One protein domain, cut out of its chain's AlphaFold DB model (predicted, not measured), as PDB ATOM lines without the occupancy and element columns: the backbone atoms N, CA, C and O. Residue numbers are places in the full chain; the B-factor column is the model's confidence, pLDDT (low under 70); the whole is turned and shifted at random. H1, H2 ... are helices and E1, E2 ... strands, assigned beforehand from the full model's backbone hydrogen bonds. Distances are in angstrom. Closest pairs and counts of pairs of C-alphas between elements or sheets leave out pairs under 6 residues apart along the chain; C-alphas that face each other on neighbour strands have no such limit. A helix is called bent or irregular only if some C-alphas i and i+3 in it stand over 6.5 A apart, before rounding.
ATOM      1  N   LYS A   6      45.587  16.718  24.574       91.06
ATOM      2  CA  LYS A   6      45.208  16.479  25.971       91.06
ATOM      3  C   LYS A   6      43.755  16.020  26.096       91.06
ATOM      4  O   LYS A   6      43.477  15.095  26.848       91.06
ATOM      5  N   LYS A   7      42.826  16.636  25.356       90.69
ATOM      6  CA  LYS A   7      41.397  16.291  25.426       90.69
ATOM      7  C   LYS A   7      41.146  14.868  24.925       90.69
ATOM      8  O   LYS A   7      40.442  14.113  25.587       90.69
ATOM      9  N   ILE A   8      41.738  14.507  23.787       90.75
ATOM     10  CA  ILE A   8      41.598  13.167  23.202       90.75
ATOM     11  C   ILE A   8      42.257  12.104  24.083       90.75
ATOM     12  O   ILE A   8      41.645  11.075  24.335       90.75
ATOM     13  N   LEU A   9      43.460  12.359  24.597       93.56
ATOM     14  CA  LEU A   9      44.173  11.397  25.439       93.56
ATOM     15  C   LEU A   9      43.502  11.206  26.805       93.56
ATOM     16  O   LEU A   9      43.458  10.088  27.308       93.56
ATOM     17  N   LEU A  10      42.929  12.260  27.396       95.00
ATOM     18  CA  LEU A  10      42.129  12.132  28.619       95.00
ATOM     19  C   LEU A  10      40.840  11.340  28.382       95.00
ATOM     20  O   LEU A  10      40.476  10.522  29.223       95.00
ATOM     21  N   TYR A  11      40.171  11.555  27.246       91.25
ATOM     22  CA  TYR A  11      39.013  10.756  26.842       91.25
ATOM     23  C   TYR A  11      39.396   9.283  26.653       91.25
ATOM     24  O   TYR A  11      38.787   8.413  27.264       91.25
ATOM     25  N   ALA A  12      40.466   9.011  25.906       93.75
ATOM     26  CA  ALA A  12      40.965   7.662  25.666       93.75
ATOM     27  C   ALA A  12      41.369   6.942  26.962       93.75
ATOM     28  O   ALA A  12      41.013   5.786  27.169       93.75
ATOM     29  N   LYS A  13      42.020   7.659  27.889       96.62
ATOM     30  CA  LYS A  13      42.333   7.152  29.231       96.62
ATOM     31  C   LYS A  13      41.072   6.824  30.033       96.62
ATOM     32  O   LYS A  13      41.038   5.794  30.695       96.62
ATOM     33  N   LYS A  14      40.057   7.696  30.002       97.56
ATOM     34  CA  LYS A  14      38.791   7.502  30.726       97.56
ATOM     35  C   LYS A  14      38.013   6.293  30.203       97.56
ATOM     36  O   LYS A  14      37.469   5.540  30.997       97.56
ATOM     37  N   GLU A  15      37.978   6.120  28.888       95.94
ATOM     38  CA  GLU A  15      37.228   5.054  28.210       95.94
ATOM     39  C   GLU A  15      38.079   3.796  27.932       95.94
ATOM     40  O   GLU A  15      37.625   2.878  27.255       95.94
ATOM     41  N   ASN A  16      39.310   3.744  28.454       96.75
ATOM     42  CA  ASN A  16      40.234   2.609  28.375       96.75
ATOM     43  C   ASN A  16      40.524   2.100  26.946       96.75
ATOM     44  O   ASN A  16      40.458   0.903  26.667       96.75
ATOM     45  N   PHE A  17      40.876   3.009  26.035       94.69
ATOM     46  CA  PHE A  17      41.327   2.654  24.689       94.69
ATOM     47  C   PHE A  17      42.551   3.477  24.257       94.69
ATOM     48  O   PHE A  17      42.910   4.473  24.885       94.69
ATOM     49  N   ALA A  18      43.212   3.053  23.177       94.75
ATOM     50  CA  ALA A  18      44.376   3.737  22.614       94.75
ATOM     51  C   ALA A  18      44.008   4.579  21.386       94.75
ATOM     52  O   ALA A  18      43.152   4.202  20.588       94.75
ATOM     53  N   VAL A  19      44.701   5.703  21.198       94.62
ATOM     54  CA  VAL A  19      44.530   6.570  20.024       94.62
ATOM     55  C   VAL A  19      45.702   6.340  19.073       94.62
ATOM     56  O   VAL A  19      46.844   6.545  19.492       94.62
ATOM     57  N   PRO A  20      45.467   5.935  17.813       93.81
ATOM     58  CA  PRO A  20      46.543   5.789  16.844       93.81
ATOM     59  C   PRO A  20      47.201   7.147  16.562       93.81
ATOM     60  O   PRO A  20      46.515   8.145  16.331       93.81
ATOM     61  N   ALA A  21      48.533   7.160  16.568       94.62
ATOM     62  CA  ALA A  21      49.360   8.297  16.180       94.62
ATOM     63  C   ALA A  21      50.175   7.920  14.943       94.62
ATOM     64  O   ALA A  21      51.197   7.242  15.039       94.62
ATOM     65  N   THR A  22      49.675   8.293  13.768       94.94
ATOM     66  CA  THR A  22      50.265   7.905  12.483       94.94
ATOM     67  C   THR A  22      51.133   9.029  11.945       94.94
ATOM     68  O   THR A  22      50.650  10.158  11.808       94.94
ATOM     69  N   ASN A  23      52.375   8.717  11.581       96.12
ATOM     70  CA  ASN A  23      53.211   9.659  10.849       96.12
ATOM     71  C   ASN A  23      52.781   9.712   9.383       96.12
ATOM     72  O   ASN A  23      52.553   8.664   8.785       96.12
ATOM     73  N   PHE A  24      52.723  10.904   8.794       95.75
ATOM     74  CA  PHE A  24      52.487  11.074   7.358       95.75
ATOM     75  C   PHE A  24      53.694  11.716   6.669       95.75
ATOM     76  O   PHE A  24      54.551  12.322   7.321       95.75
ATOM     77  N   ILE A  25      53.767  11.531   5.353       96.44
ATOM     78  CA  ILE A  25      54.862  12.026   4.506       96.44
ATOM     79  C   ILE A  25      54.366  12.795   3.281       96.44
ATOM     80  O   ILE A  25      55.178  13.373   2.577       96.44
ATOM     81  N   ASP A  26      53.058  12.810   3.028       95.88
ATOM     82  CA  ASP A  26      52.412  13.528   1.929       95.88
ATOM     83  C   ASP A  26      50.892  13.650   2.182       95.88
ATOM     84  O   ASP A  26      50.367  13.254   3.230       95.88
ATOM     85  N   LEU A  27      50.161  14.221   1.218       95.31
ATOM     86  CA  LEU A  27      48.706  14.360   1.295       95.31
ATOM     87  C   LEU A  27      47.976  13.010   1.245       95.31
ATOM     88  O   LEU A  27      46.925  12.874   1.875       95.31
ATOM     89  N   ASP A  28      48.484  12.033   0.500       96.38
ATOM     90  CA  ASP A  28      47.770  10.780   0.247       96.38
ATOM     91  C   ASP A  28      47.861   9.820   1.434       96.38
ATOM     92  O   ASP A  28      46.848   9.241   1.841       96.38
ATOM     93  N   THR A  29      49.028   9.728   2.070       96.69
ATOM     94  CA  THR A  29      49.220   9.024   3.345       96.69
ATOM     95  C   THR A  29      48.346   9.636   4.433       96.69
ATOM     96  O   THR A  29      47.562   8.923   5.064       96.69
ATOM     97  N   ALA A  30      48.377  10.965   4.584       95.62
ATOM     98  CA  ALA A  30      47.526  11.670   5.534       95.62
ATOM     99  C   ALA A  30      46.038  11.390   5.281       95.62
ATOM    100  O   ALA A  30      45.326  10.946   6.182       95.62
ATOM    101  N   ARG A  31      45.568  11.586   4.042       95.25
ATOM    102  CA  ARG A  31      44.173  11.347   3.644       95.25
ATOM    103  C   ARG A  31      43.738   9.917   3.935       95.25
ATOM    104  O   ARG A  31      42.635   9.731   4.436       95.25
ATOM    105  N   SER A  32      44.585   8.932   3.653       96.50
ATOM    106  CA  SER A  32      44.272   7.520   3.883       96.50
ATOM    107  C   SER A  32      43.977   7.244   5.358       96.50
ATOM    108  O   SER A  32      42.939   6.663   5.679       96.50
ATOM    109  N   TYR A  33      44.826   7.733   6.270       95.69
ATOM    110  CA  TYR A  33      44.605   7.579   7.712       95.69
ATOM    111  C   TYR A  33      43.330   8.280   8.172       95.69
ATOM    112  O   TYR A  33      42.519   7.693   8.892       95.69
ATOM    113  N   VAL A  34      43.120   9.516   7.712       93.12
ATOM    114  CA  VAL A  34      41.921  10.288   8.042       93.12
ATOM    115  C   VAL A  34      40.647   9.584   7.579       93.12
ATOM    116  O   VAL A  34      39.697   9.469   8.350       93.12
ATOM    117  N   THR A  35      40.611   9.111   6.333       93.81
ATOM    118  CA  THR A  35      39.434   8.453   5.759       93.81
ATOM    119  C   THR A  35      39.050   7.220   6.566       93.81
ATOM    120  O   THR A  35      37.872   7.047   6.878       93.81
ATOM    121  N   VAL A  36      40.024   6.398   6.964       94.44
ATOM    122  CA  VAL A  36      39.760   5.211   7.789       94.44
ATOM    123  C   VAL A  36      39.264   5.604   9.181       94.44
ATOM    124  O   VAL A  36      38.263   5.058   9.642       94.44
ATOM    125  N   ALA A  37      39.907   6.573   9.841       92.19
ATOM    126  CA  ALA A  37      39.473   7.056  11.153       92.19
ATOM    127  C   ALA A  37      38.029   7.584  11.117       92.19
ATOM    128  O   ALA A  37      37.212   7.235  11.971       92.19
ATOM    129  N   GLN A  38      37.687   8.337  10.066       89.38
ATOM    130  CA  GLN A  38      36.343   8.859   9.845       89.38
ATOM    131  C   GLN A  38      35.317   7.741   9.611       89.38
ATOM    132  O   GLN A  38      34.258   7.759  10.230       89.38
ATOM    133  N   GLN A  39      35.620   6.757   8.759       92.38
ATOM    134  CA  GLN A  39      34.732   5.613   8.510       92.38
ATOM    135  C   GLN A  39      34.459   4.795   9.778       92.38
ATOM    136  O   GLN A  39      33.384   4.218   9.924       92.38
ATOM    137  N   ARG A  40      35.432   4.737  10.692       91.38
ATOM    138  CA  ARG A  40      35.317   4.022  11.968       91.38
ATOM    139  C   ARG A  40      34.705   4.868  13.086       91.38
ATOM    140  O   ARG A  40      34.360   4.307  14.120       91.38
ATOM    141  N   GLY A  41      34.587   6.185  12.907       88.06
ATOM    142  CA  GLY A  41      34.158   7.103  13.964       88.06
ATOM    143  C   GLY A  41      35.130   7.162  15.150       88.06
ATOM    144  O   GLY A  41      34.702   7.401  16.275       88.06
ATOM    145  N   LEU A  42      36.424   6.914  14.916       88.38
ATOM    146  CA  LEU A  42      37.450   6.840  15.959       88.38
ATOM    147  C   LEU A  42      38.420   8.030  15.884       88.38
ATOM    148  O   LEU A  42      38.692   8.535  14.793       88.38
ATOM    149  N   PRO A  43      38.976   8.487  17.023       90.56
ATOM    150  CA  PRO A  43      39.958   9.565  17.027       90.56
ATOM    151  C   PRO A  43      41.287   9.120  16.402       90.56
ATOM    152  O   PRO A  43      41.703   7.972  16.534       90.56
ATOM    153  N   LEU A  44      41.984  10.071  15.781       92.62
ATOM    154  CA  LEU A  44      43.297   9.893  15.162       92.62
ATOM    155  C   LEU A  44      44.190  11.078  15.520       92.62
ATOM    156  O   LEU A  44      43.737  12.220  15.430       92.62
ATOM    157  N   ILE A  45      45.448  10.807  15.865       93.69
ATOM    158  CA  ILE A  45      46.523  11.801  15.896       93.69
ATOM    159  C   ILE A  45      47.287  11.694  14.575       93.69
ATOM    160  O   ILE A  45      47.925  10.679  14.299       93.69
ATOM    161  N   LEU A  46      47.221  12.744  13.759       93.62
ATOM    162  CA  LEU A  46      48.024  12.853  12.546       93.62
ATOM    163  C   LEU A  46      49.327  13.590  12.887       93.62
ATOM    164  O   LEU A  46      49.283  14.781  13.197       93.62
ATOM    165  N   ALA A  47      50.445  12.861  12.889       93.81
ATOM    166  CA  ALA A  47      51.731  13.319  13.410       93.81
ATOM    167  C   ALA A  47      52.743  13.611  12.294       93.81
ATOM    168  O   ALA A  47      52.801  12.907  11.284       93.81
ATOM    169  N   TYR A  48      53.576  14.626  12.506       93.94
ATOM    170  CA  TYR A  48      54.745  14.899  11.680       93.94
ATOM    171  C   TYR A  48      56.013  14.489  12.435       93.94
ATOM    172  O   TYR A  48      56.224  14.883  13.579       93.94
ATOM    173  N   ALA A  49      56.866  13.689  11.797       93.62
ATOM    174  CA  ALA A  49      58.160  13.323  12.356       93.62
ATOM    175  C   ALA A  49      59.244  14.236  11.777       93.62
ATOM    176  O   ALA A  49      59.328  14.401  10.564       93.62
ATOM    177  N   GLN A  50      60.138  14.765  12.618       91.12
ATOM    178  CA  GLN A  50      61.245  15.615  12.157       91.12
ATOM    179  C   GLN A  50      62.146  14.912  11.121       91.12
ATOM    180  O   GLN A  50      62.709  15.558  10.238       91.12
ATOM    181  N   SER A  51      62.247  13.579  11.179       94.19
ATOM    182  CA  SER A  51      62.951  12.768  10.176       94.19
ATOM    183  C   SER A  51      62.352  12.878   8.765       94.19
ATOM    184  O   SER A  51      63.052  12.596   7.793       94.19
ATOM    185  N   HIS A  52      61.096  13.315   8.629       93.00
ATOM    186  CA  HIS A  52      60.393  13.484   7.356       93.00
ATOM    187  C   HIS A  52      60.641  14.841   6.687       93.00
ATOM    188  O   HIS A  52      60.138  15.054   5.590       93.00
ATOM    189  N   ASN A  53      61.472  15.721   7.262       93.06
ATOM    190  CA  ASN A  53      61.762  17.050   6.696       93.06
ATOM    191  C   ASN A  53      62.401  17.015   5.292       93.06
ATOM    192  O   ASN A  53      62.449  18.021   4.597       93.06
ATOM    193  N   LYS A  54      62.922  15.854   4.871       95.31
ATOM    194  CA  LYS A  54      63.423  15.625   3.505       95.31
ATOM    195  C   LYS A  54      62.317  15.281   2.495       95.31
ATOM    196  O   LYS A  54      62.603  15.233   1.305       95.31
ATOM    197  N   LEU A  55      61.111  14.969   2.970       95.88
ATOM    198  CA  LEU A  55      59.961  14.540   2.171       95.88
ATOM    199  C   LEU A  55      58.925  15.660   2.066       95.88
ATOM    200  O   LEU A  55      58.498  15.984   0.964       95.88
ATOM    201  N   ILE A  56      58.566  16.259   3.205       96.06
ATOM    202  CA  ILE A  56      57.689  17.430   3.294       96.06
ATOM    203  C   ILE A  56      58.210  18.379   4.367       96.06
ATOM    204  O   ILE A  56      58.670  17.943   5.423       96.06
ATOM    205  N   SER A  57      58.115  19.678   4.104       96.00
ATOM    206  CA  SER A  57      58.382  20.707   5.106       96.00
ATOM    207  C   SER A  57      57.327  20.696   6.214       96.00
ATOM    208  O   SER A  57      56.212  20.182   6.060       96.00
ATOM    209  N   LEU A  58      57.661  21.321   7.342       94.88
ATOM    210  CA  LEU A  58      56.727  21.501   8.448       94.88
ATOM    211  C   LEU A  58      55.507  22.338   8.037       94.88
ATOM    212  O   LEU A  58      54.378  22.070   8.452       94.88
ATOM    213  N   GLU A  59      55.729  23.345   7.199       95.75
ATOM    214  CA  GLU A  59      54.701  24.222   6.659       95.75
ATOM    215  C   GLU A  59      53.738  23.454   5.749       95.75
ATOM    216  O   GLU A  59      52.519  23.571   5.909       95.75
ATOM    217  N   GLU A  60      54.255  22.620   4.844       96.06
ATOM    218  CA  GLU A  60      53.438  21.746   3.990       96.06
ATOM    219  C   GLU A  60      52.648  20.740   4.822       96.06
ATOM    220  O   GLU A  60      51.436  20.591   4.629       96.06
ATOM    221  N   ALA A  61      53.299  20.112   5.805       95.50
ATOM    222  CA  ALA A  61      52.650  19.222   6.756       95.50
ATOM    223  C   ALA A  61      51.474  19.931   7.453       95.50
ATOM    224  O   ALA A  61      50.353  19.410   7.489       95.50
ATOM    225  N   ALA A  62      51.689  21.157   7.936       93.69
ATOM    226  CA  ALA A  62      50.661  21.966   8.581       93.69
ATOM    227  C   ALA A  62      49.508  22.355   7.644       93.69
ATOM    228  O   ALA A  62      48.348  22.381   8.072       93.69
ATOM    229  N   LEU A  63      49.798  22.649   6.373       95.12
ATOM    230  CA  LEU A  63      48.781  22.943   5.364       95.12
ATOM    231  C   LEU A  63      47.917  21.715   5.063       95.12
ATOM    232  O   LEU A  63      46.688  21.832   5.071       95.12
ATOM    233  N   ILE A  64      48.532  20.541   4.882       94.81
ATOM    234  CA  ILE A  64      47.831  19.260   4.694       94.81
ATOM    235  C   ILE A  64      46.905  18.990   5.884       94.81
ATOM    236  O   ILE A  64      45.702  18.770   5.706       94.81
ATOM    237  N   GLY A  65      47.435  19.091   7.105       92.19
ATOM    238  CA  GLY A  65      46.677  18.903   8.338       92.19
ATOM    239  C   GLY A  65      45.457  19.810   8.453       92.19
ATOM    240  O   GLY A  65      44.339  19.350   8.696       92.19
ATOM    241  N   LYS A  66      45.653  21.117   8.229       91.44
ATOM    242  CA  LYS A  66      44.572  22.115   8.258       91.44
ATOM    243  C   LYS A  66      43.535  21.866   7.167       91.44
ATOM    244  O   LYS A  66      42.339  22.006   7.431       91.44
ATOM    245  N   PHE A  67      43.969  21.515   5.959       92.81
ATOM    246  CA  PHE A  67      43.077  21.226   4.839       92.81
ATOM    247  C   PHE A  67      42.168  20.031   5.146       92.81
ATOM    248  O   PHE A  67      40.944  20.144   5.050       92.81
ATOM    249  N   LEU A  68      42.746  18.912   5.593       91.94
ATOM    250  CA  LEU A  68      41.989  17.705   5.930       91.94
ATOM    251  C   LEU A  68      41.051  17.938   7.122       91.94
ATOM    252  O   LEU A  68      39.880  17.571   7.061       91.94
ATOM    253  N   ALA A  69      41.502  18.644   8.163       87.38
ATOM    254  CA  ALA A  69      40.676  18.932   9.337       87.38
ATOM    255  C   ALA A  69      39.476  19.863   9.065       87.38
ATOM    256  O   ALA A  69      38.507  19.840   9.836       87.38
ATOM    257  N   LYS A  70      39.550  20.693   8.008       86.50
ATOM    258  CA  LYS A  70      38.429  21.502   7.494       86.50
ATOM    259  C   LYS A  70      37.469  20.672   6.648       86.50
ATOM    260  O   LYS A  70      36.262  20.859   6.748       86.50
ATOM    261  N   LYS A  71      38.002  19.782   5.809       83.06
ATOM    262  CA  LYS A  71      37.205  18.975   4.879       83.06
ATOM    263  C   LYS A  71      36.463  17.829   5.573       83.06
ATOM    264  O   LYS A  71      35.450  17.368   5.059       83.06
ATOM    265  N   MET A  72      36.970  17.361   6.713       69.56
ATOM    266  CA  MET A  72      36.495  16.151   7.381       69.56
ATOM    267  C   MET A  72      36.086  16.444   8.833       69.56
ATOM    268  O   MET A  72      36.782  17.125   9.597       69.56
ATOM    269  N   MET A  73      34.899  15.962   9.216       56.72
ATOM    270  CA  MET A  73      34.389  16.091  10.581       56.72
ATOM    271  C   MET A  73      35.278  15.223  11.496       56.72
ATOM    272  O   MET A  73      35.467  14.045  11.225       56.72
ATOM    273  N   SER A  74      35.832  15.824  12.557       54.78
ATOM    274  CA  SER A  74      36.829  15.277  13.513       54.78
ATOM    275  C   SER A  74      38.225  14.910  12.959       54.78
ATOM    276  O   SER A  74      38.414  13.863  12.362       54.78
TER     277      SER A  74
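What this domain is: This is residues 6 to 74 of the 79 residues of a protein of Tetragenococcus muriaticus 3MR10-3 (UniProt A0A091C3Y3). Two short parallel strands, E1 and E2, lie in the middle; helix H2 packs on both, helix H4 packs on H2, and H1 and H3 sit at opposite ends. The 69 printed residues run H1, E1, H2, E2, H3, H4, mostly helix. The whole is compact, radius of gyration of the C-alphas 12.6 A, yet elongated, spanning 37 by 24 by 16 A.

How they stand to each other: Start at H1, residues 6 to 14, which touches no helix. E1, residues 21 to 23, H2, residues 27 to 40, and E2, residues 45 to 47, form a right-handed strand-helix-strand unit, parallel neighbour strands with a helix between. Look for N 22 and O 45, 3.0 A apart, within hydrogen-bond range. The closest C-alphas of H2 and E2 are those of Ala 30 and Leu 46, 7.1 A. H3, residues 50 to 54, is irregular, C-alphas 51 and 54 being 7.3 A apart, and is near H4, residues 58 to 71. H4 touches H2 with residues 64 to 68 alone, the closest C-alphas being Leu 27 and Ile 64, 6.0 A; they run the same way at 35.4 degrees, only just a steep tilt. Every O i to N i+4 pair is within hydrogen-bond range in H1, H2 and H4; H3 has 0 of 1, and 1 of 2 O i to N i+3.

Where its parts are: Find C-alpha 6 at (45.208, 16.479, 25.971), where H1 begins its 12.0 A. H2 and H4 each run 20.0 A, E1 6.7 A, E2 6.0 A, H3 8.9 A; H4 ends at C-alpha 71, (37.205, 18.975, 4.879).

The domain as a whole: The C-alphas farthest apart, Lys 14 and Lys 54, are 37.6 A apart. The printed part has no cut and no long link; pLDDT is under 70 at residues 72 to 74.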